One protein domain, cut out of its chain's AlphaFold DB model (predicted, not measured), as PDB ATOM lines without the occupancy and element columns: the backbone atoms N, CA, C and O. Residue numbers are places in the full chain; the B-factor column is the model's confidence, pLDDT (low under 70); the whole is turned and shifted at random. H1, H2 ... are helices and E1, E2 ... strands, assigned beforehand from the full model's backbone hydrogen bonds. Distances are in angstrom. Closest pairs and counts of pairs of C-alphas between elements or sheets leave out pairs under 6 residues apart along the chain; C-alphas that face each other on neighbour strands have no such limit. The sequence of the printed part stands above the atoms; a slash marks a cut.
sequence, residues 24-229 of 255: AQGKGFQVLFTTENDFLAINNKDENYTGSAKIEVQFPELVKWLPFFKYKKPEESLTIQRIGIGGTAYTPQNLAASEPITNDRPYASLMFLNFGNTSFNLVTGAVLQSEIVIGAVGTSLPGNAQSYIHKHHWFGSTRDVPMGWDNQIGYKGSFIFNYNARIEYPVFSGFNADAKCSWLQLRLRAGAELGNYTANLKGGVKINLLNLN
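Overview. This is residues 24 to 229 of the 255 residues of the protein "DUF2219 family protein" of Flavobacterium sp. CLA17 (UniProt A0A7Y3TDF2). One antiparallel sheet of eight strands is curled like part of a barrel, open between its edge strands E1 and E8, while the one named helix, H1, packs near the end of E3 and the beginning of E4. Loops of residues 91 to 107 and 152 to 173 gather at that same end. The 206 printed residues hold, in order, E1 E2 E3 E4 E5 H1 E6 E7 E8; the strands keep this order across the sheet, and the class is mostly strand. The whole is only just loose, close to compact, with a radius of gyration of the C-alphas of 20.1 A and spans of 57 by 39 by 36 A.

Arrangement. Begin at E1, residues 30 to 36; E2, residues 51 to 60, E3, 77 to 90, E4, 108 to 121, and E5, 127 to 137, follow as a meander, each the antiparallel neighbour of the one before. Look for N 32 and O 56 at 2.7 A, N 57 and O 83 at 2.8 A, N 82 and O 116 at 2.8 A, and N 113 and O 134 at 2.8 A. H1, residues 140 to 151, is on the sheet at a height of 10.3 A, making two layers, a helix on one face of a sheet. It runs across the strands, at 75 degrees to E3 on the local plane; the closest C-alphas of the two are Ala 89 and Pro 142, 5.7 A apart. In H1 every O i to N i+4 pair is within hydrogen-bond range. E6, residues 174 to 188, is antiparallel to E5, with N 129 and O 182 at 2.8 A. E7, 197 to 211, and E8, 216 to 228, complete a second meander with E6, with N 181 and O 208, then N 205 and O 220, each at 2.8 A. E1 and E8 are apart.

Along the chain. Find C-alpha 30 at (-4.795, -9.624, -9.671), where E1 begins. E3 spans 38.2 A, E4 37.9 A, E6 42.9 A and E7 40.6 A; H1 spans 16.0 A. E8 ends at C-alpha 228, (-6.176, -30.165, -8.337).

Size, cuts and confidence. The C-alphas of Glu 99 and Asp 194 are the two farthest apart, 58.4 A. The printed part has no cut; the links E1 to E2, E2 to E3, E3 to E4 and H1 to E6 are long. Look for pLDDT under 70 at residues 24 to 28, 37 to 50, 191 to 199 and 227 to 229.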
ATOM      1  N   ALA A  24       5.959 -14.971 -13.910       34.75
ATOM      2  CA  ALA A  24       5.992 -13.651 -13.288       34.75
ATOM      3  C   ALA A  24       6.771 -13.730 -11.969       34.75
ATOM      4  O   ALA A  24       6.628 -14.670 -11.192       34.75
ATOM      5  N   GLN A  25       7.644 -12.758 -11.736       34.59
ATOM      6  CA  GLN A  25       8.515 -12.698 -10.571       34.59
ATOM      7  C   GLN A  25       7.889 -11.744  -9.538       34.59
ATOM      8  O   GLN A  25       7.855 -10.538  -9.746       34.59
ATOM      9  N   GLY A  26       7.369 -12.281  -8.429       44.81
ATOM     10  CA  GLY A  26       7.323 -11.660  -7.092       44.81
ATOM     11  C   GLY A  26       6.628 -10.308  -6.828       44.81
ATOM     12  O   GLY A  26       6.599  -9.912  -5.666       44.81
ATOM     13  N   LYS A  27       6.078  -9.583  -7.809       53.22
ATOM     14  CA  LYS A  27       5.328  -8.321  -7.607       53.22
ATOM     15  C   LYS A  27       4.261  -8.153  -8.692       53.22
ATOM     16  O   LYS A  27       4.534  -7.587  -9.745       53.22
ATOM     17  N   GLY A  28       3.057  -8.654  -8.441       62.84
ATOM     18  CA  GLY A  28       1.921  -8.534  -9.359       62.84
ATOM     19  C   GLY A  28       0.656  -8.085  -8.642       62.84
ATOM     20  O   GLY A  28       0.590  -8.106  -7.414       62.84
ATOM     21  N   PHE A  29      -0.345  -7.689  -9.420       74.56
ATOM     22  CA  PHE A  29      -1.709  -7.494  -8.944       74.56
ATOM     23  C   PHE A  29      -2.638  -8.446  -9.698       74.56
ATOM     24  O   PHE A  29      -2.364  -8.823 -10.837       74.56
ATOM     25  N   GLN A  30      -3.732  -8.839  -9.061       80.56
ATOM     26  CA  GLN A  30      -4.795  -9.624  -9.671       80.56
ATOM     27  C   GLN A  30      -6.041  -8.762  -9.776       80.56
ATOM     28  O   GLN A  30      -6.368  -8.045  -8.837       80.56
ATOM     29  N   VAL A  31      -6.754  -8.861 -10.894       82.19
ATOM     30  CA  VAL A  31      -8.106  -8.318 -11.021       82.19
ATOM     31  C   VAL A  31      -9.077  -9.488 -10.981       82.19
ATOM     32  O   VAL A  31      -8.956 -10.432 -11.760       82.19
ATOM     33  N   LEU A  32     -10.016  -9.436 -10.049       84.31
ATOM     34  CA  LEU A  32     -11.075 -10.406  -9.859       84.31
ATOM     35  C   LEU A  32     -12.400  -9.756 -10.236       84.31
ATOM     36  O   LEU A  32     -12.777  -8.729  -9.675       84.31
ATOM     37  N   PHE A  33     -13.113 -10.378 -11.165       86.12
ATOM     38  CA  PHE A  33     -14.512 -10.071 -11.414       86.12
ATOM     39  C   PHE A  33     -15.368 -11.152 -10.756       86.12
ATOM     40  O   PHE A  33     -15.216 -12.336 -11.054       86.12
ATOM     41  N   THR A  34     -16.245 -10.749  -9.845       83.62
ATOM     42  CA  THR A  34     -17.216 -11.626  -9.191       83.62
ATOM     43  C   THR A  34     -18.601 -11.214  -9.641       83.62
ATOM     44  O   THR A  34     -18.952 -10.039  -9.563       83.62
ATOM     45  N   THR A  35     -19.386 -12.178 -10.095       83.38
ATOM     46  CA  THR A  35     -20.805 -11.990 -10.365       83.38
ATOM     47  C   THR A  35     -21.571 -13.110  -9.690       83.38
ATOM     48  O   THR A  35     -21.156 -14.269  -9.737       83.38
ATOM     49  N   GLU A  36     -22.658 -12.750  -9.029       73.56
ATOM     50  CA  GLU A  36     -23.615 -13.692  -8.473       73.56
ATOM     51  C   GLU A  36     -24.957 -13.360  -9.105       73.56
ATOM     52  O   GLU A  36     -25.360 -12.199  -9.138       73.56
ATOM     53  N   ASN A  37     -25.628 -14.356  -9.665       68.50
ATOM     54  CA  ASN A  37     -26.895 -14.144 -10.341       68.50
ATOM     55  C   ASN A  37     -27.704 -15.442 -10.312       68.50
ATOM     56  O   ASN A  37     -27.140 -16.530 -10.465       68.50
ATOM     57  N   ASP A  38     -29.019 -15.310 -10.197       59.47
ATOM     58  CA  ASP A  38     -29.977 -16.406 -10.329       59.47
ATOM     59  C   ASP A  38     -30.051 -16.968 -11.766       59.47
ATOM     60  O   ASP A  38     -30.630 -18.031 -11.991       59.47
ATOM     61  N   PHE A  39     -29.405 -16.324 -12.747       49.12
ATOM     62  CA  PHE A  39     -29.360 -16.738 -14.157       49.12
ATOM     63  C   PHE A  39     -28.862 -18.179 -14.386       49.12
ATOM     64  O   PHE A  39     -29.253 -18.811 -15.365       49.12
ATOM     65  N   LEU A  40     -28.007 -18.713 -13.504       46.56
ATOM     66  CA  LEU A  40     -27.492 -20.091 -13.593       46.56
ATOM     67  C   LEU A  40     -28.325 -21.113 -12.799       46.56
ATOM     68  O   LEU A  40     -28.024 -22.309 -12.839       46.56
ATOM     69  N   ALA A  41     -29.360 -20.677 -12.077       46.50
ATOM     70  CA  ALA A  41     -30.268 -21.581 -11.389       46.50
ATOM     71  C   ALA A  41     -31.240 -22.215 -12.396       46.50
ATOM     72  O   ALA A  41     -31.840 -21.537 -13.226       46.50
ATOM     73  N   ILE A  42     -31.443 -23.534 -12.288       45.50
ATOM     74  CA  ILE A  42     -32.342 -24.338 -13.148       45.50
ATOM     75  C   ILE A  42     -33.795 -23.809 -13.119       45.50
ATOM     76  O   ILE A  42     -34.583 -24.087 -14.018       45.50
ATOM     77  N   ASN A  43     -34.131 -22.995 -12.116       47.28
ATOM     78  CA  ASN A  43     -35.353 -22.211 -12.040       47.28
ATOM     79  C   ASN A  43     -34.963 -20.743 -11.796       47.28
ATOM     80  O   ASN A  43     -34.851 -20.308 -10.651       47.28
ATOM     81  N   ASN A  44     -34.699 -20.004 -12.876       53.72
ATOM     82  CA  ASN A  44     -34.359 -18.579 -12.852       53.72
ATOM     83  C   ASN A  44     -35.591 -17.748 -12.475       53.72
ATOM     84  O   ASN A  44     -36.281 -17.178 -13.327       53.72
ATOM     85  N   LYS A  45     -35.908 -17.737 -11.184       55.81
ATOM     86  CA  LYS A  45     -37.059 -17.000 -10.686       55.81
ATOM     87  C   LYS A  45     -36.745 -15.528 -10.401       55.81
ATOM     88  O   LYS A  45     -37.710 -14.769 -10.347       55.81
ATOM     89  N   ASP A  46     -35.468 -15.105 -10.402       51.16
ATOM     90  CA  ASP A  46     -35.021 -13.743 -10.013       51.16
ATOM     91  C   ASP A  46     -35.829 -13.299  -8.784       51.16
ATOM     92  O   ASP A  46     -36.582 -12.325  -8.778       51.16
ATOM     93  N   GLU A  47     -35.837 -14.199  -7.803       56.84
ATOM     94  CA  GLU A  47     -36.663 -14.104  -6.618       56.84
ATOM     95  C   GLU A  47     -35.721 -13.684  -5.511       56.84
ATOM     96  O   GLU A  47     -34.786 -14.407  -5.175       56.84
ATOM     97  N   ASN A  48     -35.996 -12.543  -4.884       56.34
ATOM     98  CA  ASN A  48     -35.327 -12.088  -3.672       56.34
ATOM     99  C   ASN A  48     -33.871 -11.611  -3.809       56.34
ATOM    100  O   ASN A  48     -33.465 -10.843  -2.941       56.34
ATOM    101  N   TYR A  49     -33.095 -12.038  -4.813       60.09
ATOM    102  CA  TYR A  49     -31.721 -11.592  -5.093       60.09
ATOM    103  C   TYR A  49     -31.462 -11.549  -6.603       60.09
ATOM    104  O   TYR A  49     -31.219 -12.567  -7.239       60.09
ATOM    105  N   THR A  50     -31.473 -10.349  -7.175       65.25
ATOM    106  CA  THR A  50     -31.374 -10.168  -8.630       65.25
ATOM    107  C   THR A  50     -29.975 -10.371  -9.163       65.25
ATOM    108  O   THR A  50     -29.756 -10.872 -10.268       65.25
ATOM    109  N   GLY A  51     -29.002  -9.970  -8.359       78.31
ATOM    110  CA  GLY A  51     -27.615 -10.263  -8.621       78.31
ATOM    111  C   GLY A  51     -26.680  -9.208  -8.075       78.31
ATOM    112  O   GLY A  51     -27.072  -8.121  -7.636       78.31
ATOM    113  N   SER A  52     -25.403  -9.541  -8.137       85.69
ATOM    114  CA  SER A  52     -24.311  -8.644  -7.821       85.69
ATOM    115  C   SER A  52     -23.216  -8.730  -8.866       85.69
ATOM    116  O   SER A  52     -23.021  -9.752  -9.524       85.69
ATOM    117  N   ALA A  53     -22.481  -7.636  -9.002       89.38
ATOM    118  CA  ALA A  53     -21.242  -7.586  -9.751       89.38
ATOM    119  C   ALA A  53     -20.210  -6.821  -8.925       89.38
ATOM    120  O   ALA A  53     -20.504  -5.753  -8.388       89.38
ATOM    121  N   LYS A  54     -18.994  -7.353  -8.830       91.94
ATOM    122  CA  LYS A  54     -17.871  -6.739  -8.124       91.94
ATOM    123  C   LYS A  54     -16.604  -6.870  -8.953       91.94
ATOM    124  O   LYS A  54     -16.300  -7.948  -9.457       91.94
ATOM    125  N   ILE A  55     -15.849  -5.784  -9.044       91.56
ATOM    126  CA  ILE A  55     -14.467  -5.792  -9.520       91.56
ATOM    127  C   ILE A  55     -13.580  -5.538  -8.308       91.56
ATOM    128  O   ILE A  55     -13.774  -4.564  -7.585       91.56
ATOM    129  N   GLU A  56     -12.610  -6.409  -8.081       89.94
ATOM    130  CA  GLU A  56     -11.671  -6.318  -6.972       89.94
ATOM    131  C   GLU A  56     -10.244  -6.457  -7.488       89.94
ATOM    132  O   GLU A  56      -9.935  -7.354  -8.266       89.94
ATOM    133  N   VAL A  57      -9.359  -5.575  -7.044       87.38
ATOM    134  CA  VAL A  57      -7.925  -5.666  -7.284       87.38
ATOM    135  C   VAL A  57      -7.255  -6.188  -6.022       87.38
ATOM    136  O   VAL A  57      -7.505  -5.690  -4.925       87.38
ATOM    137  N   GLN A  58      -6.389  -7.179  -6.182       87.75
ATOM    138  CA  GLN A  58      -5.627  -7.793  -5.102       87.75
ATOM    139  C   GLN A  58      -4.136  -7.591  -5.336       87.75
ATOM    140  O   GLN A  58      -3.658  -7.720  -6.462       87.75
ATOM    141  N   PHE A  59      -3.390  -7.275  -4.285       79.81
ATOM    142  CA  PHE A  59      -1.958  -6.996  -4.365       79.81
ATOM    143  C   PHE A  59      -1.254  -7.317  -3.037       79.81
ATOM    144  O   PHE A  59      -1.913  -7.455  -2.003       79.81
ATOM    145  N   PRO A  60       0.085  -7.462  -3.030       83.75
ATOM    146  CA  PRO A  60       0.851  -7.634  -1.796       83.75
ATOM    147  C   PRO A  60       0.581  -6.509  -0.795       83.75
ATOM    148  O   PRO A  60       0.364  -5.376  -1.202       83.75
ATOM    149  N   GLU A  61       0.625  -6.790   0.507       83.69
ATOM    150  CA  GLU A  61       0.369  -5.780   1.544       83.69
ATOM    151  C   GLU A  61       1.247  -4.518   1.376       83.69
ATOM    152  O   GLU A  61       2.455  -4.550   1.625       83.69
ATOM    153  N   LEU A  62       0.633  -3.392   0.985       80.19
ATOM    154  CA  LEU A  62       1.308  -2.098   0.826       80.19
ATOM    155  C   LEU A  62       1.213  -1.262   2.105       80.19
ATOM    156  O   LEU A  62       2.194  -0.655   2.531       80.19
ATOM    157  N   VAL A  63       0.038  -1.246   2.741       82.75
ATOM    158  CA  VAL A  63      -0.241  -0.366   3.885       82.75
ATOM    159  C   VAL A  63      -0.467  -1.169   5.164       82.75
ATOM    160  O   VAL A  63      -1.567  -1.643   5.435       82.75
ATOM    161  N   LYS A  64       0.587  -1.324   5.971       85.44
ATOM    162  CA  LYS A  64       0.601  -2.242   7.126       85.44
ATOM    163  C   LYS A  64      -0.099  -1.731   8.389       85.44
ATOM    164  O   LYS A  64      -0.328  -2.541   9.286       85.44
ATOM    165  N   TRP A  65      -0.367  -0.426   8.482       82.50
ATOM    166  CA  TRP A  65      -0.928   0.227   9.676       82.50
ATOM    167  C   TRP A  65      -2.461   0.197   9.735       82.50
ATOM    168  O   TRP A  65      -3.037   0.562  10.756       82.50
ATOM    169  N   LEU A  66      -3.123  -0.236   8.658       88.44
ATOM    170  CA  LEU A  66      -4.582  -0.304   8.602       88.44
ATOM    171  C   LEU A  66      -5.115  -1.384   9.561       88.44
ATOM    172  O   LEU A  66      -4.432  -2.390   9.779       88.44
ATOM    173  N   PRO A  67      -6.311  -1.190  10.155       91.69
ATOM    174  CA  PRO A  67      -6.802  -1.961  11.300       91.69
ATOM    175  C   PRO A  67      -7.383  -3.315  10.873       91.69
ATOM    176  O   PRO A  67      -8.527  -3.652  11.169       91.69
ATOM    177  N   PHE A  68      -6.604  -4.092  10.133       95.25
ATOM    178  CA  PHE A  68      -7.003  -5.385   9.612       95.25
ATOM    179  C   PHE A  68      -6.365  -6.517  10.382       95.25
ATOM    180  O   PHE A  68      -5.175  -6.495  10.709       95.25
ATOM    181  N   PHE A  69      -7.170  -7.540  10.630       94.50
ATOM    182  CA  PHE A  69      -6.702  -8.749  11.260       94.50
ATOM    183  C   PHE A  69      -5.700  -9.460  10.348       94.50
ATOM    184  O   PHE A  69      -5.966  -9.743   9.179       94.50
ATOM    185  N   LYS A  70      -4.521  -9.738  10.903       93.31
ATOM    186  CA  LYS A  70      -3.445 -10.463  10.232       93.31
ATOM    187  C   LYS A  70      -2.600 -11.234  11.231       93.31
ATOM    188  O   LYS A  70      -2.501 -10.859  12.402       93.31
ATOM    189  N   TYR A  71      -1.964 -12.295  10.756       91.31
ATOM    190  CA  TYR A  71      -0.966 -13.014  11.538       91.31
ATOM    191  C   TYR A  71       0.300 -12.155  11.684       91.31
ATOM    192  O   TYR A  71       0.708 -11.466  10.753       91.31
ATOM    193  N   LYS A  72       0.896 -12.143  12.884       87.94
ATOM    194  CA  LYS A  72       1.976 -11.198  13.230       87.94
ATOM    195  C   LYS A  72       3.361 -11.614  12.744       87.94
ATOM    196  O   LYS A  72       4.207 -10.740  12.615       87.94
ATOM    197  N   LYS A  73       3.587 -12.912  12.524       86.94
ATOM    198  CA  LYS A  73       4.877 -13.492  12.132       86.94
ATOM    199  C   LYS A  73       5.045 -13.444  10.609       86.94
ATOM    200  O   LYS A  73       4.398 -14.245   9.928       86.94
ATOM    201  N   PRO A  74       5.841 -12.518  10.045       75.31
ATOM    202  CA  PRO A  74       5.916 -12.338   8.594       75.31
ATOM    203  C   PRO A  74       6.524 -13.541   7.861       75.31
ATOM    204  O   PRO A  74       6.172 -13.807   6.721       75.31
ATOM    205  N   GLU A  75       7.408 -14.293   8.512       80.62
ATOM    206  CA  GLU A  75       8.024 -15.517   7.986       80.62
ATOM    207  C   GLU A  75       7.056 -16.709   7.915       80.62
ATOM    208  O   GLU A  75       7.240 -17.615   7.105       80.62
ATOM    209  N   GLU A  76       5.992 -16.681   8.719       85.06
ATOM    210  CA  GLU A  76       4.950 -17.711   8.780       85.06
ATOM    211  C   GLU A  76       3.621 -17.221   8.187       85.06
ATOM    212  O   GLU A  76       2.599 -17.901   8.309       85.06
ATOM    213  N   SER A  77       3.584 -16.038   7.563       85.25
ATOM    214  CA  SER A  77       2.343 -15.480   7.034       85.25
ATOM    215  C   SER A  77       2.500 -14.737   5.719       85.25
ATOM    216  O   SER A  77       3.511 -14.106   5.430       85.25
ATOM    217  N   LEU A  78       1.445 -14.793   4.914       86.56
ATOM    218  CA  LEU A  78       1.329 -14.043   3.673       86.56
ATOM    219  C   LEU A  78       0.054 -13.212   3.730       86.56
ATOM    220  O   LEU A  78      -1.026 -13.757   3.931       86.56
ATOM    221  N   THR A  79       0.168 -11.897   3.559       88.19
ATOM    222  CA  THR A  79      -0.983 -10.988   3.577       88.19
ATOM    223  C   THR A  79      -1.176 -10.345   2.209       88.19
ATOM    224  O   THR A  79      -0.252  -9.754   1.648       88.19
ATOM    225  N   ILE A  80      -2.396 -10.462   1.689       88.00
ATOM    226  CA  ILE A  80      -2.856  -9.866   0.434       88.00
ATOM    227  C   ILE A  80      -3.845  -8.755   0.775       88.00
ATOM    228  O   ILE A  80      -4.797  -8.986   1.519       88.00
ATOM    229  N   GLN A  81      -3.622  -7.565   0.224       88.56
ATOM    230  CA  GLN A  81      -4.546  -6.437   0.273       88.56
ATOM    231  C   GLN A  81      -5.511  -6.478  -0.904       88.56
ATOM    232  O   GLN A  81      -5.152  -6.906  -2.000       88.56
ATOM    233  N   ARG A  82      -6.747  -6.048  -0.660       90.19
ATOM    234  CA  ARG A  82      -7.863  -6.084  -1.603       90.19
ATOM    235  C   ARG A  82      -8.559  -4.731  -1.605       90.19
ATOM    236  O   ARG A  82      -8.888  -4.218  -0.536       90.19
ATOM    237  N   ILE A  83      -8.803  -4.183  -2.790       93.00
ATOM    238  CA  ILE A  83      -9.678  -3.022  -2.992       93.00
ATOM    239  C   ILE A  83     -10.688  -3.390  -4.058       93.00
ATOM    240  O   ILE A  83     -10.293  -3.827  -5.135       93.00
ATOM    241  N   GLY A  84     -11.968  -3.198  -3.794       93.69
ATOM    242  CA  GLY A  84     -12.999  -3.470  -4.778       93.69
ATOM    243  C   GLY A  84     -14.104  -2.439  -4.785       93.69
ATOM    244  O   GLY A  84     -14.282  -1.666  -3.844       93.69
ATOM    245  N   ILE A  85     -14.834  -2.449  -5.890       96.69
ATOM    246  CA  ILE A  85     -16.092  -1.747  -6.075       96.69
ATOM    247  C   ILE A  85     -17.125  -2.760  -6.548       96.69
ATOM    248  O   ILE A  85     -16.846  -3.588  -7.420       96.69
ATOM    249  N   GLY A  86     -18.313  -2.709  -5.965       93.94
ATOM    250  CA  GLY A  86     -19.388  -3.621  -6.306       93.94
ATOM    251  C   GLY A  86     -20.759  -2.984  -6.210       93.94
ATOM    252  O   GLY A  86     -20.957  -1.957  -5.559       93.94
ATOM    253  N   GLY A  87     -21.695  -3.627  -6.895       93.81
ATOM    254  CA  GLY A  87     -23.106  -3.301  -6.893       93.81
ATOM    255  C   GLY A  87     -23.939  -4.553  -6.657       93.81
ATOM    256  O   GLY A  87     -23.583  -5.641  -7.110       93.81
ATOM    257  N   THR A  88     -25.056  -4.401  -5.960       92.38
ATOM    258  CA  THR A  88     -26.046  -5.457  -5.733       92.38
ATOM    259  C   THR A  88     -27.440  -4.892  -5.950       92.38
ATOM    260  O   THR A  88     -27.701  -3.741  -5.594       92.38
ATOM    261  N   ALA A  89     -28.322  -5.696  -6.537       91.44
ATOM    262  CA  ALA A  89     -29.722  -5.374  -6.760       91.44
ATOM    263  C   ALA A  89     -30.625  -6.452  -6.146       91.44
ATOM    264  O   ALA A  89     -30.325  -7.647  -6.196       91.44
ATOM    265  N   TYR A  90     -31.739  -6.000  -5.583       90.31
ATOM    266  CA  TYR A  90     -32.809  -6.806  -5.020       90.31
ATOM    267  C   TYR A  90     -34.126  -6.287  -5.587       90.31
ATOM    268  O   TYR A  90     -34.360  -5.074  -5.576       90.31
ATOM    269  N   THR A  91     -34.984  -7.186  -6.058       90.56
ATOM    270  CA  THR A  91     -36.290  -6.835  -6.619       90.56
ATOM    271  C   THR A  91     -37.416  -7.698  -6.048       90.56
ATOM    272  O   THR A  91     -37.155  -8.831  -5.626       90.56
ATOM    273  N   PRO A  92     -38.665  -7.190  -6.055       90.19
ATOM    274  CA  PRO A  92     -39.855  -8.012  -5.847       90.19
ATOM    275  C   PRO A  92     -40.011  -9.051  -6.961       90.19
ATOM    276  O   PRO A  92     -39.376  -8.970  -8.016       90.19
ATOM    277  N   GLN A  93     -40.930  -9.989  -6.754       85.56
ATOM    278  CA  GLN A  93     -41.297 -10.984  -7.753       85.56
ATOM    279  C   GLN A  93     -41.961 -10.344  -8.984       85.56
ATOM    280  O   GLN A  93     -41.641 -10.698 -10.120       85.56
ATOM    281  N   ASN A  94     -42.875  -9.389  -8.773       87.69
ATOM    282  CA  ASN A  94     -43.537  -8.660  -9.857       87.69
ATOM    283  C   ASN A  94     -42.763  -7.381 -10.209       87.69
ATOM    284  O   ASN A  94     -42.940  -6.341  -9.576       87.69
ATOM    285  N   LEU A  95     -41.939  -7.459 -11.257       87.81
ATOM    286  CA  LEU A  95     -41.107  -6.342 -11.714       87.81
ATOM    287  C   LEU A  95     -41.908  -5.197 -12.358       87.81
ATOM    288  O   LEU A  95     -41.461  -4.050 -12.365       87.81
ATOM    289  N   ALA A  96     -43.086  -5.490 -12.909       88.94
ATOM    290  CA  ALA A  96     -43.923  -4.490 -13.563       88.94
ATOM    291  C   ALA A  96     -44.678  -3.597 -12.561       88.94
ATOM    292  O   ALA A  96     -45.243  -2.575 -12.957       88.94
ATOM    293  N   ALA A  97     -44.694  -3.956 -11.273       89.94
ATOM    294  CA  ALA A  97     -45.292  -3.128 -10.235       89.94
ATOM    295  C   ALA A  97     -44.468  -1.850 -10.019       89.94
ATOM    296  O   ALA A  97     -43.282  -1.903  -9.689       89.94
ATOM    297  N   SER A  98     -45.109  -0.691 -10.188       91.19
ATOM    298  CA  SER A  98     -44.507   0.603  -9.854       91.19
ATOM    299  C   SER A  98     -44.540   0.876  -8.351       91.19
ATOM    300  O   SER A  98     -43.622   1.497  -7.825       91.19
ATOM    301  N   GLU A  99     -45.570   0.390  -7.656       93.81
ATOM    302  CA  GLU A  99     -45.774   0.599  -6.221       93.81
ATOM    303  C   GLU A  99     -45.189  -0.540  -5.368       93.81
ATOM    304  O   GLU A  99     -45.142  -1.689  -5.825       93.81
ATOM    305  N   PRO A 100     -44.786  -0.265  -4.110       92.00
ATOM    306  CA  PRO A 100     -44.370  -1.299  -3.169       92.00
ATOM    307  C   PRO A 100     -45.444  -2.371  -2.960       92.00
ATOM    308  O   PRO A 100     -46.610  -2.074  -2.691       92.00
ATOM    309  N   ILE A 101     -45.031  -3.634  -3.013       90.69
ATOM    310  CA  ILE A 101     -45.914  -4.780  -2.800       90.69
ATOM    311  C   ILE A 101     -45.817  -5.209  -1.338       90.69
ATOM    312  O   ILE A 101     -44.739  -5.502  -0.823       90.69
ATOM    313  N   THR A 102     -46.960  -5.258  -0.655       91.00
ATOM    314  CA  THR A 102     -47.010  -5.767   0.723       91.00
ATOM    315  C   THR A 102     -46.736  -7.272   0.728       91.00
ATOM    316  O   THR A 102     -47.289  -7.997  -0.095       91.00
ATOM    317  N   ASN A 103     -45.932  -7.744   1.683       89.19
ATOM    318  CA  ASN A 103     -45.490  -9.143   1.815       89.19
ATOM    319  C   ASN A 103     -44.553  -9.652   0.703       89.19
ATOM    320  O   ASN A 103     -44.332 -10.858   0.613       89.19
ATOM    321  N   ASP A 104     -43.968  -8.758  -0.093       88.38
ATOM    322  CA  ASP A 104     -42.865  -9.070  -1.006       88.38
ATOM    323  C   ASP A 104     -41.642  -8.205  -0.658       88.38
ATOM    324  O   ASP A 104     -41.729  -7.258   0.134       88.38
ATOM    325  N   ARG A 105     -40.471  -8.530  -1.211       87.12
ATOM    326  CA  ARG A 105     -39.279  -7.708  -1.006       87.12
ATOM    327  C   ARG A 105     -39.399  -6.407  -1.788       87.12
ATOM    328  O   ARG A 105     -39.734  -6.430  -2.967       87.12
ATOM    329  N   PRO A 106     -39.069  -5.267  -1.174       92.25
ATOM    330  CA  PRO A 106     -38.992  -4.023  -1.912       92.25
ATOM    331  C   PRO A 106     -37.796  -4.044  -2.861       92.25
ATOM    332  O   PRO A 106     -36.819  -4.772  -2.657       92.25
ATOM    333  N   TYR A 107     -37.844  -3.161  -3.854       93.81
ATOM    334  CA  TYR A 107     -36.643  -2.790  -4.581       93.81
ATOM    335  C   TYR A 107     -35.585  -2.293  -3.595       93.81
ATOM    336  O   TYR A 107     -35.864  -1.492  -2.699       93.81
ATOM    337  N   ALA A 108     -34.357  -2.759  -3.755       94.19
ATOM    338  CA  ALA A 108     -33.220  -2.234  -3.026       94.19
ATOM    339  C   ALA A 108     -31.963  -2.410  -3.862       94.19
ATOM    340  O   ALA A 108     -31.800  -3.375  -4.608       94.19
ATOM    341  N   SER A 109     -31.045  -1.475  -3.714       95.25
ATOM    342  CA  SER A 109     -29.725  -1.583  -4.306       95.25
ATOM    343  C   SER A 109     -28.670  -1.275  -3.265       95.25
ATOM    344  O   SER A 109     -28.933  -0.561  -2.298       95.25
ATOM    345  N   LEU A 110     -27.470  -1.791  -3.476       95.50
ATOM    346  CA  LEU A 110     -26.287  -1.419  -2.724       95.50
ATOM    347  C   LEU A 110     -25.174  -1.131  -3.722       95.50
ATOM    348  O   LEU A 110     -24.884  -1.970  -4.565       95.50
ATOM    349  N   MET A 111     -24.530   0.023  -3.600       97.31
ATOM    350  CA  MET A 111     -23.238   0.297  -4.227       97.31
ATOM    351  C   MET A 111     -22.206   0.476  -3.128       97.31
ATOM    352  O   MET A 111     -22.444   1.216  -2.174       97.31
ATOM    353  N   PHE A 112     -21.063  -0.190  -3.249       97.00
ATOM    354  CA  PHE A 112     -20.061  -0.199  -2.192       97.00
ATOM    355  C   PHE A 112     -18.634  -0.239  -2.727       97.00
ATOM    356  O   PHE A 112     -18.353  -0.762  -3.805       97.00
ATOM    357  N   LEU A 113     -17.729   0.295  -1.916       97.62
ATOM    358  CA  LEU A 113     -16.298   0.075  -1.967       97.62
ATOM    359  C   LEU A 113     -15.919  -0.835  -0.802       97.62
ATOM    360  O   LEU A 113     -16.378  -0.631   0.325       97.62
ATOM    361  N   ASN A 114     -15.060  -1.812  -1.056       95.00
ATOM    362  CA  ASN A 114     -14.466  -2.624  -0.004       95.00
ATOM    363  C   ASN A 114     -12.948  -2.475  -0.009       95.00
ATOM    364  O   ASN A 114     -12.309  -2.429  -1.058       95.00
ATOM    365  N   PHE A 115     -12.374  -2.411   1.184       95.06
ATOM    366  CA  PHE A 115     -10.940  -2.384   1.403       95.06
ATOM    367  C   PHE A 115     -10.608  -3.397   2.493       95.06
ATOM    368  O   PHE A 115     -11.215  -3.358   3.560       95.06
ATOM    369  N   GLY A 116      -9.684  -4.324   2.254       94.81
ATOM    370  CA  GLY A 116      -9.460  -5.415   3.198       94.81
ATOM    371  C   GLY A 116      -8.178  -6.197   3.001       94.81
ATOM    372  O   GLY A 116      -7.482  -6.052   2.003       94.81
ATOM    373  N   ASN A 117      -7.912  -7.082   3.957       93.00
ATOM    374  CA  ASN A 117      -6.830  -8.053   3.907       93.00
ATOM    375  C   ASN A 117      -7.377  -9.481   3.849       93.00
ATOM    376  O   ASN A 117      -8.431  -9.797   4.408       93.00
ATOM    377  N   THR A 118      -6.594 -10.350   3.221       92.56
ATOM    378  CA  THR A 118      -6.607 -11.793   3.444       92.56
ATOM    379  C   THR A 118      -5.213 -12.189   3.922       92.56
ATOM    380  O   THR A 118      -4.238 -12.054   3.184       92.56
ATOM    381  N   SER A 119      -5.107 -12.639   5.167       92.19
ATOM    382  CA  SER A 119      -3.871 -13.090   5.800       92.19
ATOM    383  C   SER A 119      -3.889 -14.609   5.931       92.19
ATOM    384  O   SER A 119      -4.775 -15.184   6.561       92.19
ATOM    385  N   PHE A 120      -2.910 -15.264   5.324       88.50
ATOM    386  CA  PHE A 120      -2.727 -16.708   5.336       88.50
ATOM    387  C   PHE A 120      -1.650 -17.059   6.353       88.50
ATOM    388  O   PHE A 120      -0.562 -16.485   6.317       88.50
ATOM    389  N   ASN A 121      -1.928 -18.014   7.230       88.00
ATOM    390  CA  ASN A 121      -0.916 -18.640   8.063       88.00
ATOM    391  C   ASN A 121      -0.312 -19.819   7.290       88.00
ATOM    392  O   ASN A 121      -0.997 -20.796   6.991       88.00
ATOM    393  N   LEU A 122       0.970 -19.719   6.954       82.50
ATOM    394  CA  LEU A 122       1.668 -20.674   6.095       82.50
ATOM    395  C   LEU A 122       2.034 -21.980   6.811       82.50
ATOM    396  O   LEU A 122       2.363 -22.956   6.146       82.50
ATOM    397  N   VAL A 123       1.965 -22.006   8.145       82.69
ATOM    398  CA  VAL A 123       2.249 -23.193   8.965       82.69
ATOM    399  C   VAL A 123       0.982 -24.012   9.182       82.69
ATOM    400  O   VAL A 123       0.964 -25.216   8.963       82.69
ATOM    401  N   THR A 124      -0.094 -23.350   9.604       83.31
ATOM    402  CA  THR A 124      -1.361 -24.009   9.958       83.31
ATOM    403  C   THR A 124      -2.320 -24.133   8.780       83.31
ATOM    404  O   THR A 124      -3.240 -24.937   8.839       83.31
ATOM    405  N   GLY A 125      -2.157 -23.329   7.725       81.31
ATOM    406  CA  GLY A 125      -3.113 -23.226   6.620       81.31
ATOM    407  C   GLY A 125      -4.377 -22.420   6.949       81.31
ATOM    408  O   GLY A 125      -5.274 -22.333   6.110       81.31
ATOM    409  N   ALA A 126      -4.469 -21.831   8.147       88.25
ATOM    410  CA  ALA A 126      -5.592 -20.989   8.541       88.25
ATOM    411  C   ALA A 126      -5.600 -19.656   7.777       88.25
ATOM    412  O   ALA A 126      -4.556 -19.053   7.520       88.25
ATOM    413  N   VAL A 127      -6.793 -19.158   7.461       91.75
ATOM    414  CA  VAL A 127      -7.003 -17.926   6.694       91.75
ATOM    415  C   VAL A 127      -7.814 -16.949   7.526       91.75
ATOM    416  O   VAL A 127      -8.857 -17.299   8.069       91.75
ATOM    417  N   LEU A 128      -7.334 -15.716   7.620       95.00
ATOM    418  CA  LEU A 128      -7.981 -14.620   8.326       95.00
ATOM    419  C   LEU A 128      -8.288 -13.507   7.332       95.00
ATOM    420  O   LEU A 128      -7.404 -13.019   6.633       95.00
ATOM    421  N   GLN A 129      -9.548 -13.121   7.248       95.50
ATOM    422  CA  GLN A 129     -10.037 -12.077   6.364       95.50
ATOM    423  C   GLN A 129     -10.639 -10.968   7.206       95.50
ATOM    424  O   GLN A 129     -11.396 -11.230   8.139       95.50
ATOM    425  N   SER A 130     -10.337  -9.729   6.850       97.38
ATOM    426  CA  SER A 130     -11.018  -8.571   7.416       97.38
ATOM    427  C   SER A 130     -11.120  -7.467   6.385       97.38
ATOM    428  O   SER A 130     -10.163  -7.242   5.645       97.38
ATOM    429  N   GLU A 131     -12.242  -6.769   6.346       97.19
ATOM    430  CA  GLU A 131     -12.465  -5.672   5.414       97.19
ATOM    431  C   GLU A 131     -13.384  -4.605   6.000       97.19
ATOM    432  O   GLU A 131     -14.251  -4.880   6.826       97.19
ATOM    433  N   ILE A 132     -13.179  -3.382   5.533       97.94
ATOM    434  CA  ILE A 132     -14.107  -2.271   5.669       97.94
ATOM    435  C   ILE A 132     -14.922  -2.211   4.381       97.94
ATOM    436  O   ILE A 132     -14.360  -2.242   3.284       97.94
ATOM    437  N   VAL A 133     -16.235  -2.092   4.521       97.88
ATOM    438  CA  VAL A 133     -17.182  -1.865   3.432       97.88
ATOM    439  C   VAL A 133     -17.837  -0.512   3.665       97.88
ATOM    440  O   VAL A 133     -18.430  -0.287   4.717       97.88
ATOM    441  N   ILE A 134     -17.729   0.383   2.691       98.19
ATOM    442  CA  ILE A 134     -18.387   1.692   2.698       98.19
ATOM    443  C   ILE A 134     -19.203   1.856   1.432       98.19
ATOM    444  O   ILE A 134     -18.807   1.385   0.371       98.19
ATOM    445  N   GLY A 135     -20.337   2.531   1.506       97.62
ATOM    446  CA  GLY A 135     -21.217   2.601   0.351       97.62
ATOM    447  C   GLY A 135     -22.527   3.303   0.624       97.62
ATOM    448  O   GLY A 135     -22.656   4.056   1.590       97.62
ATOM    449  N   ALA A 136     -23.500   3.033  -0.236       98.12
ATOM    450  CA  ALA A 136     -24.851   3.528  -0.084       98.12
ATOM    451  C   ALA A 136     -25.883   2.496  -0.549       98.12
ATOM    452  O   ALA A 136     -25.743   1.892  -1.616       98.12
ATOM    453  N   VAL A 137     -26.936   2.335   0.249       97.56
ATOM    454  CA  VAL A 137     -28.161   1.632  -0.142       97.56
ATOM    455  C   VAL A 137     -29.064   2.598  -0.904       97.56
ATOM    456  O   VAL A 137     -29.130   3.768  -0.543       97.56
ATOM    457  N   GLY A 138     -29.764   2.140  -1.939       96.00
ATOM    458  CA  GLY A 138     -30.774   2.951  -2.630       96.00
ATOM    459  C   GLY A 138     -30.234   3.838  -3.756       96.00
ATOM    460  O   GLY A 138     -30.818   4.871  -4.090       96.00
ATOM    461  N   THR A 139     -29.084   3.468  -4.323       96.38
ATOM    462  CA  THR A 139     -28.485   4.143  -5.483       96.38
ATOM    463  C   THR A 139     -29.168   3.751  -6.796       96.38
ATOM    464  O   THR A 139     -29.670   2.643  -6.954       96.38
ATOM    465  N   SER A 140     -29.148   4.620  -7.802       94.56
ATOM    466  CA  SER A 140     -29.799   4.320  -9.086       94.56
ATOM    467  C   SER A 140     -29.020   3.341  -9.973       94.56
ATOM    468  O   SER A 140     -29.615   2.709 -10.841       94.56
ATOM    469  N   LEU A 141     -27.702   3.197  -9.785       93.88
ATOM    470  CA  LEU A 141     -26.846   2.504 -10.755       93.88
ATOM    471  C   LEU A 141     -27.196   1.014 -10.944       93.88
ATOM    472  O   LEU A 141     -27.359   0.617 -12.101       93.88
ATOM    473  N   PRO A 142     -27.363   0.188  -9.887       92.31
ATOM    474  CA  PRO A 142     -27.728  -1.218 -10.074       92.31
ATOM    475  C   PRO A 142     -29.095  -1.387 -10.749       92.31
ATOM    476  O   PRO A 142     -29.239  -2.225 -11.637       92.31
ATOM    477  N   GLY A 143     -30.067  -0.537 -10.399       91.50
ATOM    478  CA  GLY A 143     -31.389  -0.557 -11.021       91.50
ATOM    479  C   GLY A 143     -31.369  -0.159 -12.491       91.50
ATOM    480  O   GLY A 143     -31.901  -0.879 -13.330       91.50
ATOM    481  N   ASN A 144     -30.648   0.912 -12.833       93.38
ATOM    482  CA  ASN A 144     -30.452   1.334 -14.221       93.38
ATOM    483  C   ASN A 144     -29.799   0.232 -15.066       93.38
ATOM    484  O   ASN A 144     -30.200   0.018 -16.212       93.38
ATOM    485  N   ALA A 145     -28.813  -0.481 -14.510       90.81
ATOM    486  CA  ALA A 145     -28.165  -1.600 -15.186       90.81
ATOM    487  C   ALA A 145     -29.150  -2.753 -15.450       90.81
ATOM    488  O   ALA A 145     -29.212  -3.249 -16.576       90.81
ATOM    489  N   GLN A 146     -29.965  -3.140 -14.462       89.94
ATOM    490  CA  GLN A 146     -30.992  -4.174 -14.639       89.94
ATOM    491  C   GLN A 146     -32.044  -3.752 -15.675       89.94
ATOM    492  O   GLN A 146     -32.312  -4.501 -16.616       89.94
ATOM    493  N   SER A 147     -32.601  -2.541 -15.554       91.06
ATOM    494  CA  SER A 147     -33.574  -1.996 -16.510       91.06
ATOM    495  C   SER A 147     -33.018  -1.999 -17.928       91.06
ATOM    496  O   SER A 147     -33.724  -2.348 -18.871       91.06
ATOM    497  N   TYR A 148     -31.741  -1.651 -18.089       91.75
ATOM    498  CA  TYR A 148     -31.073  -1.665 -19.381       91.75
ATOM    499  C   TYR A 148     -30.941  -3.086 -19.949       91.75
ATOM    500  O   TYR A 148     -31.267  -3.292 -21.121       91.75
ATOM    501  N   ILE A 149     -30.525  -4.063 -19.135       88.00
ATOM    502  CA  ILE A 149     -30.417  -5.478 -19.530       88.00
ATOM    503  C   ILE A 149     -31.779  -6.025 -19.972       88.00
ATOM    504  O   ILE A 149     -31.862  -6.642 -21.034       88.00
ATOM    505  N   HIS A 150     -32.843  -5.771 -19.200       88.75
ATOM    506  CA  HIS A 150     -34.194  -6.268 -19.493       88.75
ATOM    507  C   HIS A 150     -34.770  -5.600 -20.744       88.75
ATOM    508  O   HIS A 150     -35.267  -6.281 -21.636       88.75
ATOM    509  N   LYS A 151     -34.614  -4.277 -20.873       91.25
ATOM    510  CA  LYS A 151     -35.100  -3.512 -22.031       91.25
ATOM    511  C   LYS A 151     -34.453  -3.937 -23.353       91.25
ATOM    512  O   LYS A 151     -35.099  -3.857 -24.392       91.25
ATOM    513  N   HIS A 152     -33.187  -4.352 -23.328       90.56
ATOM    514  CA  HIS A 152     -32.443  -4.744 -24.532       90.56
ATOM    515  C   HIS A 152     -32.294  -6.261 -24.685       90.56
ATOM    516  O   HIS A 152     -31.524  -6.703 -25.539       90.56
ATOM    517  N   HIS A 153     -32.990  -7.056 -23.866       84.75
ATOM    518  CA  HIS A 153     -32.922  -8.520 -23.878       84.75
ATOM    519  C   HIS A 153     -31.484  -9.065 -23.847       84.75
ATOM    520  O   HIS A 153     -31.159 -10.079 -24.477       84.75
ATOM    521  N   TRP A 154     -30.590  -8.385 -23.122       80.62
ATOM    522  CA  TRP A 154     -29.215  -8.845 -22.956       80.62
ATOM    523  C   TRP A 154     -29.215 -10.237 -22.322       80.62
ATOM    524  O   TRP A 154     -30.049 -10.551 -21.472       80.62
ATOM    525  N   PHE A 155     -28.302 -11.091 -22.788       78.12
ATOM    526  CA  PHE A 155     -28.210 -12.498 -22.377       78.12
ATOM    527  C   PHE A 155     -29.496 -13.319 -22.608       78.12
ATOM    528  O   PHE A 155     -29.661 -14.382 -22.016       78.12
ATOM    529  N   GLY A 156     -30.395 -12.854 -23.486       76.25
ATOM    530  CA  GLY A 156     -31.663 -13.524 -23.774       76.25
ATOM    531  C   GLY A 156     -32.724 -13.335 -22.689       76.25
ATOM    532  O   GLY A 156     -33.649 -14.141 -22.617       76.25
ATOM    533  N   SER A 157     -32.601 -12.305 -21.840       72.75
ATOM    534  CA  SER A 157     -33.610 -12.010 -20.817       72.75
ATOM    535  C   SER A 157     -34.968 -11.712 -21.457       72.75
ATOM    536  O   SER A 157     -35.079 -10.844 -22.318       72.75
ATOM    537  N   THR A 158     -36.003 -12.420 -21.018       81.31
ATOM    538  CA  THR A 158     -37.411 -12.229 -21.418       81.31
ATOM    539  C   THR A 158     -38.261 -11.661 -20.282       81.31
ATOM    540  O   THR A 158     -39.483 -11.618 -20.388       81.31
ATOM    541  N   ARG A 159     -37.618 -11.244 -19.185       79.81
ATOM    542  CA  ARG A 159     -38.296 -10.703 -18.007       79.81
ATOM    543  C   ARG A 159     -38.801  -9.284 -18.253       79.81
ATOM    544  O   ARG A 159     -38.209  -8.532 -19.027       79.81
ATOM    545  N   ASP A 160     -39.845  -8.918 -17.517       87.50
ATOM    546  CA  ASP A 160     -40.404  -7.569 -17.539       87.50
ATOM    547  C   ASP A 160     -39.372  -6.519 -17.117       87.50
ATOM    548  O   ASP A 160     -38.492  -6.764 -16.284       87.50
ATOM    549  N   VAL A 161     -39.487  -5.321 -17.690       90.50
ATOM    550  CA  VAL A 161     -38.664  -4.177 -17.294       90.50
ATOM    551  C   VAL A 161     -39.100  -3.727 -15.893       90.50
ATOM    552  O   VAL A 161     -40.289  -3.489 -15.691       90.50
ATOM    553  N   PRO A 162     -38.173  -3.594 -14.925       91.44
ATOM    554  CA  PRO A 162     -38.514  -3.173 -13.573       91.44
ATOM    555  C   PRO A 162     -38.974  -1.711 -13.544       91.44
ATOM    556  O   PRO A 162     -38.260  -0.830 -14.032       91.44
ATOM    557  N   MET A 163     -40.137  -1.462 -12.936       93.75
ATOM    558  CA  MET A 163     -40.795  -0.145 -12.914       93.75
ATOM    559  C   MET A 163     -40.794   0.535 -11.535       93.75
ATOM    560  O   MET A 163     -41.087   1.723 -11.451       93.75
ATOM    561  N   GLY A 164     -40.452  -0.184 -10.461       94.06
ATOM    562  CA  GLY A 164     -40.543   0.313  -9.079       94.06
ATOM    563  C   GLY A 164     -39.246   0.858  -8.463       94.06
ATOM    564  O   GLY A 164     -39.195   1.070  -7.253       94.06
ATOM    565  N   TRP A 165     -38.184   1.088  -9.246       95.00
ATOM    566  CA  TRP A 165     -36.870   1.508  -8.719       95.00
ATOM    567  C   TRP A 165     -36.873   2.861  -7.982       95.00
ATOM    568  O   TRP A 165     -36.016   3.083  -7.121       95.00
ATOM    569  N   ASP A 166     -37.831   3.743  -8.273       94.31
ATOM    570  CA  ASP A 166     -38.006   5.012  -7.552       94.31
ATOM    571  C   ASP A 166     -38.595   4.833  -6.142       94.31
ATOM    572  O   ASP A 166     -38.447   5.711  -5.295       94.31
ATOM    573  N   ASN A 167     -39.173   3.663  -5.852       94.69
ATOM    574  CA  ASN A 167     -39.718   3.288  -4.546       94.69
ATOM    575  C   ASN A 167     -38.771   2.372  -3.744       94.69
ATOM    576  O   ASN A 167     -39.190   1.700  -2.799       94.69
ATOM    577  N   GLN A 168     -37.488   2.310  -4.118       95.31
ATOM    578  CA  GLN A 168     -36.516   1.441  -3.454       95.31
ATOM    579  C   GLN A 168     -36.169   1.900  -2.029       95.31
ATOM    580  O   GLN A 168     -36.184   3.094  -1.711       95.31
ATOM    581  N   ILE A 169     -35.755   0.957  -1.178       94.94
ATOM    582  CA  ILE A 169     -35.223   1.277   0.153       94.94
ATOM    583  C   ILE A 169     -34.029   2.226   0.020       94.94
ATOM    584  O   ILE A 169     -33.106   1.980  -0.757       94.94
ATOM    585  N   GLY A 170     -34.024   3.282   0.836       93.31
ATOM    586  CA  GLY A 170     -32.908   4.221   0.920       93.31
ATOM    587  C   GLY A 170     -32.762   5.115  -0.309       93.31
ATOM    588  O   GLY A 170     -31.648   5.562  -0.576       93.31
ATOM    589  N   TYR A 171     -33.850   5.343  -1.061       94.81
ATOM    590  CA  TYR A 171     -33.877   6.145  -2.287       94.81
ATOM    591  C   TYR A 171     -32.995   7.401  -2.202       94.81
ATOM    592  O   TYR A 171     -33.065   8.162  -1.237       94.81
ATOM    593  N   LYS A 172     -32.176   7.608  -3.242       92.56
ATOM    594  CA  LYS A 172     -31.120   8.638  -3.353       92.56
ATOM    595  C   LYS A 172     -29.877   8.421  -2.487       92.56
ATOM    596  O   LYS A 172     -28.981   9.263  -2.512       92.56
ATOM    597  N   GLY A 173     -29.754   7.273  -1.833       95.00
ATOM    598  CA  GLY A 173     -28.544   6.875  -1.131       95.00
ATOM    599  C   GLY A 173     -28.658   7.058   0.376       95.00
ATOM    600  O   GLY A 173     -28.742   8.169   0.890       95.00
ATOM    601  N   SER A 174     -28.572   5.948   1.096       97.19
ATOM    602  CA  SER A 174     -28.385   5.891   2.541       97.19
ATOM    603  C   SER A 174     -27.006   5.325   2.834       97.19
ATOM    604  O   SER A 174     -26.709   4.204   2.426       97.19
ATOM    605  N   PHE A 175     -26.161   6.108   3.504       97.88
ATOM    606  CA  PHE A 175     -24.778   5.730   3.784       97.88
ATOM    607  C   PHE A 175     -24.689   4.412   4.556       97.88
ATOM    608  O   PHE A 175     -25.428   4.195   5.518       97.88
ATOM    609  N   ILE A 176     -23.725   3.575   4.176       97.81
ATOM    610  CA  ILE A 176     -23.362   2.379   4.921       97.81
ATOM    611  C   ILE A 176     -21.873   2.334   5.251       97.81
ATOM    612  O   ILE A 176     -21.017   2.747   4.466       97.81
ATOM    613  N   PHE A 177     -21.590   1.766   6.413       98.25
ATOM    614  CA  PHE A 177     -20.280   1.403   6.907       98.25
ATOM    615  C   PHE A 177     -20.395   0.069   7.634       98.25
ATOM    616  O   PHE A 177     -21.205  -0.080   8.549       98.25
ATOM    617  N   ASN A 178     -19.535  -0.870   7.265       98.12
ATOM    618  CA  ASN A 178     -19.429  -2.175   7.888       98.12
ATOM    619  C   ASN A 178     -17.962  -2.571   8.051       98.12
ATOM    620  O   ASN A 178     -17.147  -2.348   7.158       98.12
ATOM    621  N   TYR A 179     -17.639  -3.201   9.174       98.25
ATOM    622  CA  TYR A 179     -16.398  -3.932   9.366       98.25
ATOM    623  C   TYR A 179     -16.722  -5.422   9.432       98.25
ATOM    624  O   TYR A 179     -17.474  -5.874  10.299       98.25
ATOM    625  N   ASN A 180     -16.144  -6.185   8.516       98.12
ATOM    626  CA  ASN A 180     -16.391  -7.610   8.380       98.12
ATOM    627  C   ASN A 180     -15.107  -8.367   8.703       98.12
ATOM    628  O   ASN A 180     -14.031  -7.997   8.234       98.12
ATOM    629  N   ALA A 181     -15.216  -9.451   9.464       97.94
ATOM    630  CA  ALA A 181     -14.109 -10.336   9.786       97.94
ATOM    631  C   ALA A 181     -14.526 -11.802   9.651       97.94
ATOM    632  O   ALA A 181     -15.632 -12.192  10.026       97.94
ATOM    633  N   ARG A 182     -13.633 -12.637   9.128       97.25
ATOM    634  CA  ARG A 182     -13.858 -14.071   8.940       97.25
ATOM    635  C   ARG A 182     -12.570 -14.841   9.173       97.25
ATOM    636  O   ARG A 182     -11.508 -14.429   8.721       97.25
ATOM    637  N   ILE A 183     -12.682 -15.989   9.823       96.12
ATOM    638  CA  ILE A 183     -11.623 -16.983   9.929       96.12
ATOM    639  C   ILE A 183     -12.065 -18.280   9.253       96.12
ATOM    640  O   ILE A 183     -13.214 -18.707   9.379       96.12
ATOM    641  N   GLU A 184     -11.141 -18.901   8.536       93.00
ATOM    642  CA  GLU A 184     -11.260 -20.258   8.023       93.00
ATOM    643  C   GLU A 184     -10.106 -21.090   8.581       93.00
ATOM    644  O   GLU A 184      -8.937 -20.756   8.382       93.00
ATOM    645  N   TYR A 185     -10.430 -22.158   9.301       91.19
ATOM    646  CA  TYR A 185      -9.455 -23.020   9.956       91.19
ATOM    647  C   TYR A 185      -9.512 -24.430   9.356       91.19
ATOM    648  O   TYR A 185     -10.585 -25.046   9.372       91.19
ATOM    649  N   PRO A 186      -8.404 -24.959   8.809       87.12
ATOM    650  CA  PRO A 186      -8.373 -26.321   8.302       87.12
ATOM    651  C   PRO A 186      -8.406 -27.311   9.466       87.12
ATOM    652  O   PRO A 186      -7.553 -27.286  10.346       87.12
ATOM    653  N   VAL A 187      -9.405 -28.190   9.464       87.81
ATOM    654  CA  VAL A 187      -9.520 -29.295  10.433       87.81
ATOM    655  C   VAL A 187      -9.007 -30.592   9.820       87.81
ATOM    656  O   VAL A 187      -8.441 -31.429  10.511       87.81
ATOM    657  N   PHE A 188      -9.159 -30.736   8.504       80.75
ATOM    658  CA  PHE A 188      -8.581 -31.829   7.743       80.75
ATOM    659  C   PHE A 188      -8.040 -31.297   6.417       80.75
ATOM    660  O   PHE A 188      -8.795 -30.825   5.565       80.75
ATOM    661  N   SER A 189      -6.723 -31.376   6.244       70.56
ATOM    662  CA  SER A 189      -6.017 -30.855   5.063       70.56
ATOM    663  C   SER A 189      -6.073 -31.788   3.847       70.56
ATOM    664  O   SER A 189      -5.604 -31.409   2.774       70.56
ATOM    665  N   GLY A 190      -6.676 -32.971   3.999       70.69
ATOM    666  CA  GLY A 190      -6.908 -33.948   2.939       70.69
ATOM    667  C   GLY A 190      -5.990 -35.161   2.964       70.69
ATOM    668  O   GLY A 190      -4.918 -35.155   3.571       70.69
ATOM    669  N   PHE A 191      -6.418 -36.225   2.278       64.44
ATOM    670  CA  PHE A 191      -5.590 -37.413   2.071       64.44
ATOM    671  C   PHE A 191      -4.470 -37.068   1.085       64.44
ATOM    672  O   PHE A 191      -4.741 -36.513   0.016       64.44
ATOM    673  N   ASN A 192      -3.219 -37.365   1.450       61.00
ATOM    674  CA  ASN A 192      -2.026 -36.977   0.690       61.00
ATOM    675  C   ASN A 192      -1.988 -35.470   0.371       61.00
ATOM    676  O   ASN A 192      -1.821 -35.088  -0.783       61.00
ATOM    677  N   ALA A 193      -2.139 -34.606   1.382       54.88
ATOM    678  CA  ALA A 193      -2.102 -33.143   1.224       54.88
ATOM    679  C   ALA A 193      -0.850 -32.616   0.478       54.88
ATOM    680  O   ALA A 193      -0.888 -31.540  -0.116       54.88
ATOM    681  N   ASP A 194       0.235 -33.398   0.476       54.66
ATOM    682  CA  ASP A 194       1.493 -33.120  -0.221       54.66
ATOM    683  C   ASP A 194       1.526 -33.527  -1.706       54.66
ATOM    684  O   ASP A 194       2.460 -33.164  -2.425       54.66
ATOM    685  N   ALA A 195       0.543 -34.294  -2.181       56.62
ATOM    686  CA  ALA A 195       0.434 -34.685  -3.582       56.62
ATOM    687  C   ALA A 195      -0.198 -33.557  -4.410       56.62
ATOM    688  O   ALA A 195      -0.966 -32.758  -3.897       56.62
ATOM    689  N   LYS A 196       0.054 -33.512  -5.728       59.00
ATOM    690  CA  LYS A 196      -0.578 -32.536  -6.651       59.00
ATOM    691  C   LYS A 196      -2.112 -32.635  -6.707       59.00
ATOM    692  O   LYS A 196      -2.759 -31.762  -7.282       59.00
ATOM    693  N   CYS A 197      -2.671 -33.712  -6.171       58.72
ATOM    694  CA  CYS A 197      -4.094 -33.969  -6.084       58.72
ATOM    695  C   CYS A 197      -4.410 -34.396  -4.652       58.72
ATOM    696  O   CYS A 197      -3.847 -35.381  -4.173       58.72
ATOM    697  N   SER A 198      -5.308 -33.667  -3.992       66.31
ATOM    698  CA  SER A 198      -5.788 -34.009  -2.657       66.31
ATOM    699  C   SER A 198      -7.302 -34.141  -2.668       66.31
ATOM    700  O   SER A 198      -8.024 -33.314  -3.234       66.31
ATOM    701  N   TRP A 199      -7.765 -35.208  -2.030       68.12
ATOM    702  CA  TRP A 199      -9.169 -35.570  -1.940       68.12
ATOM    703  C   TRP A 199      -9.659 -35.258  -0.535       68.12
ATOM    704  O   TRP A 199      -8.967 -35.564   0.438       68.12
ATOM    705  N   LEU A 200     -10.859 -34.681  -0.463       78.38
ATOM    706  CA  LEU A 200     -11.575 -34.344   0.764       78.38
ATOM    707  C   LEU A 200     -10.795 -33.418   1.713       78.38
ATOM    708  O   LEU A 200     -10.031 -33.881   2.538       78.38
ATOM    709  N   GLN A 201     -11.043 -32.113   1.689       82.62
ATOM    710  CA  GLN A 201     -10.605 -31.201   2.754       82.62
ATOM    711  C   GLN A 201     -11.796 -30.758   3.591       82.62
ATOM    712  O   GLN A 201     -12.867 -30.496   3.041       82.62
ATOM    713  N   LEU A 202     -11.581 -30.603   4.896       85.12
ATOM    714  CA  LEU A 202     -12.560 -30.062   5.831       85.12
ATOM    715  C   LEU A 202     -12.015 -28.796   6.479       85.12
ATOM    716  O   LEU A 202     -10.926 -28.795   7.060       85.12
ATOM    717  N   ARG A 203     -12.803 -27.726   6.434       90.94
ATOM    718  CA  ARG A 203     -12.471 -26.467   7.097       90.94
ATOM    719  C   ARG A 203     -13.669 -25.931   7.864       90.94
ATOM    720  O   ARG A 203     -14.806 -26.021   7.399       90.94
ATOM    721  N   LEU A 204     -13.409 -25.353   9.027       94.31
ATOM    722  CA  LEU A 204     -14.400 -24.614   9.799       94.31
ATOM    723  C   LEU A 204     -14.314 -23.136   9.446       94.31
ATOM    724  O   LEU A 204     -13.225 -22.595   9.277       94.31
ATOM    725  N   ARG A 205     -15.468 -22.482   9.340       94.88
ATOM    726  CA  ARG A 205     -15.592 -21.052   9.073       94.88
ATOM    727  C   ARG A 205     -16.356 -20.390  10.202       94.88
ATOM    728  O   ARG A 205     -17.430 -20.852  10.574       94.88
ATOM    729  N   ALA A 206     -15.828 -19.279  10.687       97.56
ATOM    730  CA  ALA A 206     -16.529 -18.390  11.598       97.56
ATOM    731  C   ALA A 206     -16.342 -16.947  11.131       97.56
ATOM    732  O   ALA A 206     -15.336 -16.616  10.504       97.56
ATOM    733  N   GLY A 207     -17.304 -16.078  11.404       97.62
ATOM    734  CA  GLY A 207     -17.208 -14.678  11.023       97.62
ATOM    735  C   GLY A 207     -18.152 -13.784  11.801       97.62
ATOM    736  O   GLY A 207     -19.133 -14.244  12.380       97.62
ATOM    737  N   ALA A 208     -17.836 -12.501  11.790       98.00
ATOM    738  CA  ALA A 208     -18.625 -11.448  12.392       98.00
ATOM    739  C   ALA A 208     -18.678 -10.252  11.440       98.00
ATOM    740  O   ALA A 208     -17.705  -9.944  10.751       98.00
ATOM    741  N   GLU A 209     -19.819  -9.585  11.409       97.81
ATOM    742  CA  GLU A 209     -20.049  -8.358  10.654       97.81
ATOM    743  C   GLU A 209     -20.654  -7.351  11.611       97.81
ATOM    744  O   GLU A 209     -21.578  -7.694  12.352       97.81
ATOM    745  N   LEU A 210     -20.127  -6.134  11.612       98.25
ATOM    746  CA  LEU A 210     -20.617  -5.075  12.475       98.25
ATOM    747  C   LEU A 210     -20.632  -3.751  11.721       98.25
ATOM    748  O   LEU A 210     -19.613  -3.315  11.185       98.25
ATOM    749  N   GLY A 211     -21.782  -3.097  11.724       97.50
ATOM    750  CA  GLY A 211     -21.974  -1.809  11.083       97.50
ATOM    751  C   GLY A 211     -23.442  -1.419  11.044       97.50
ATOM    752  O   GLY A 211     -24.279  -2.044  11.695       97.50
ATOM    753  N   ASN A 212     -23.754  -0.376  10.280       96.50
ATOM    754  CA  ASN A 212     -25.132   0.082  10.100       96.50
ATOM    755  C   ASN A 212     -25.851  -0.602   8.922       96.50
ATOM    756  O   ASN A 212     -27.036  -0.348   8.724       96.50
ATOM    757  N   TYR A 213     -25.163  -1.453   8.148       94.69
ATOM    758  CA  TYR A 213     -25.779  -2.273   7.102       94.69
ATOM    759  C   TYR A 213     -26.084  -3.690   7.591       94.69
ATOM    760  O   TYR A 213     -27.212  -4.155   7.451       94.69
ATOM    761  N   THR A 214     -25.114  -4.365   8.214       95.25
ATOM    762  CA  THR A 214     -25.338  -5.676   8.842       95.25
ATOM    763  C   THR A 214     -24.659  -5.806  10.202       95.25
ATOM    764  O   THR A 214     -23.567  -5.282  10.421       95.25
ATOM    765  N   ALA A 215     -25.299  -6.564  11.096       97.12
ATOM    766  CA  ALA A 215     -24.772  -6.968  12.395       97.12
ATOM    767  C   ALA A 215     -25.005  -8.477  12.576       97.12
ATOM    768  O   ALA A 215     -26.057  -8.901  13.048       97.12
ATOM    769  N   ASN A 216     -24.049  -9.294  12.129       97.06
ATOM    770  CA  ASN A 216     -24.211 -10.743  12.005       97.06
ATOM    771  C   ASN A 216     -23.078 -11.504  12.693       97.06
ATOM    772  O   ASN A 216     -21.918 -11.107  12.619       97.06
ATOM    773  N   LEU A 217     -23.401 -12.676  13.237       97.69
ATOM    774  CA  LEU A 217     -22.436 -13.729  13.546       97.69
ATOM    775  C   LEU A 217     -22.685 -14.908  12.608       97.69
ATOM    776  O   LEU A 217     -23.826 -15.288  12.356       97.69
ATOM    777  N   LYS A 218     -21.612 -15.468  12.054       95.00
ATOM    778  CA  LYS A 218     -21.653 -16.513  11.030       95.00
ATOM    779  C   LYS A 218     -20.802 -17.694  11.474       95.00
ATOM    780  O   LYS A 218     -19.690 -17.514  11.965       95.00
ATOM    781  N   GLY A 219     -21.305 -18.898  11.242       96.69
ATOM    782  CA  GLY A 219     -20.598 -20.155  11.462       96.69
ATOM    783  C   GLY A 219     -20.936 -21.132  10.345       96.69
ATOM    784  O   GLY A 219     -22.048 -21.116   9.820       96.69
ATOM    785  N   GLY A 220     -19.983 -21.962   9.943       96.06
ATOM    786  CA  GLY A 220     -20.229 -22.951   8.906       96.06
ATOM    787  C   GLY A 220     -19.060 -23.885   8.659       96.06
ATOM    788  O   GLY A 220     -17.965 -23.722   9.190       96.06
ATOM    789  N   VAL A 221     -19.303 -24.864   7.796       93.25
ATOM    790  CA  VAL A 221     -18.321 -25.864   7.378       93.25
ATOM    791  C   VAL A 221     -18.050 -25.690   5.884       93.25
ATOM    792  O   VAL A 221     -18.924 -25.272   5.120       93.25
ATOM    793  N   LYS A 222     -16.817 -25.953   5.458       87.88
ATOM    794  CA  LYS A 222     -16.413 -26.040   4.056       87.88
ATOM    795  C   LYS A 222     -15.861 -27.432   3.788       87.88
ATOM    796  O   LYS A 222     -14.979 -27.883   4.515       87.88
ATOM    797  N   ILE A 223     -16.365 -28.072   2.736       87.38
ATOM    798  CA  ILE A 223     -15.897 -29.379   2.275       87.38
ATOM    799  C   ILE A 223     -15.426 -29.225   0.830       87.38
ATOM    800  O   ILE A 223     -16.217 -28.842  -0.028       87.38
ATOM    801  N   ASN A 224     -14.158 -29.534   0.560       82.19
ATOM    802  CA  ASN A 224     -13.620 -29.585  -0.803       82.19
ATOM    803  C   ASN A 224     -13.423 -31.051  -1.198       82.19
ATOM    804  O   ASN A 224     -12.574 -31.716  -0.614       82.19
ATOM    805  N   LEU A 225     -14.183 -31.572  -2.163       82.94
ATOM    806  CA  LEU A 225     -14.140 -33.001  -2.510       82.94
ATOM    807  C   LEU A 225     -12.908 -33.382  -3.339       82.94
ATOM    808  O   LEU A 225     -12.272 -34.399  -3.067       82.94
ATOM    809  N   LEU A 226     -12.554 -32.547  -4.312       78.38
ATOM    810  CA  LEU A 226     -11.412 -32.747  -5.191       78.38
ATOM    811  C   LEU A 226     -10.640 -31.444  -5.290       78.38
ATOM    812  O   LEU A 226     -11.221 -30.404  -5.597       78.38
ATOM    813  N   ASN A 227      -9.330 -31.515  -5.085       68.81
ATOM    814  CA  ASN A 227      -8.463 -30.381  -5.310       68.81
ATOM    815  C   ASN A 227      -7.302 -30.739  -6.225       68.81
ATOM    816  O   ASN A 227      -6.440 -31.545  -5.872       68.81
ATOM    817  N   LEU A 228      -7.270 -30.086  -7.381       66.19
ATOM    818  CA  LEU A 228      -6.176 -30.165  -8.337       66.19
ATOM    819  C   LEU A 228      -5.205 -29.012  -8.057       66.19
ATOM    820  O   LEU A 228      -5.643 -27.882  -7.852       66.19
ATOM    821  N   ASN A 229      -3.902 -29.298  -8.044       58.00
ATOM    822  CA  ASN A 229      -2.834 -28.363  -7.678       58.00
ATOM    823  C   ASN A 229      -2.965 -27.843  -6.233       58.00
ATOM    824  O   ASN A 229      -3.218 -26.661  -5.989       58.00
TER     825      ASN A 229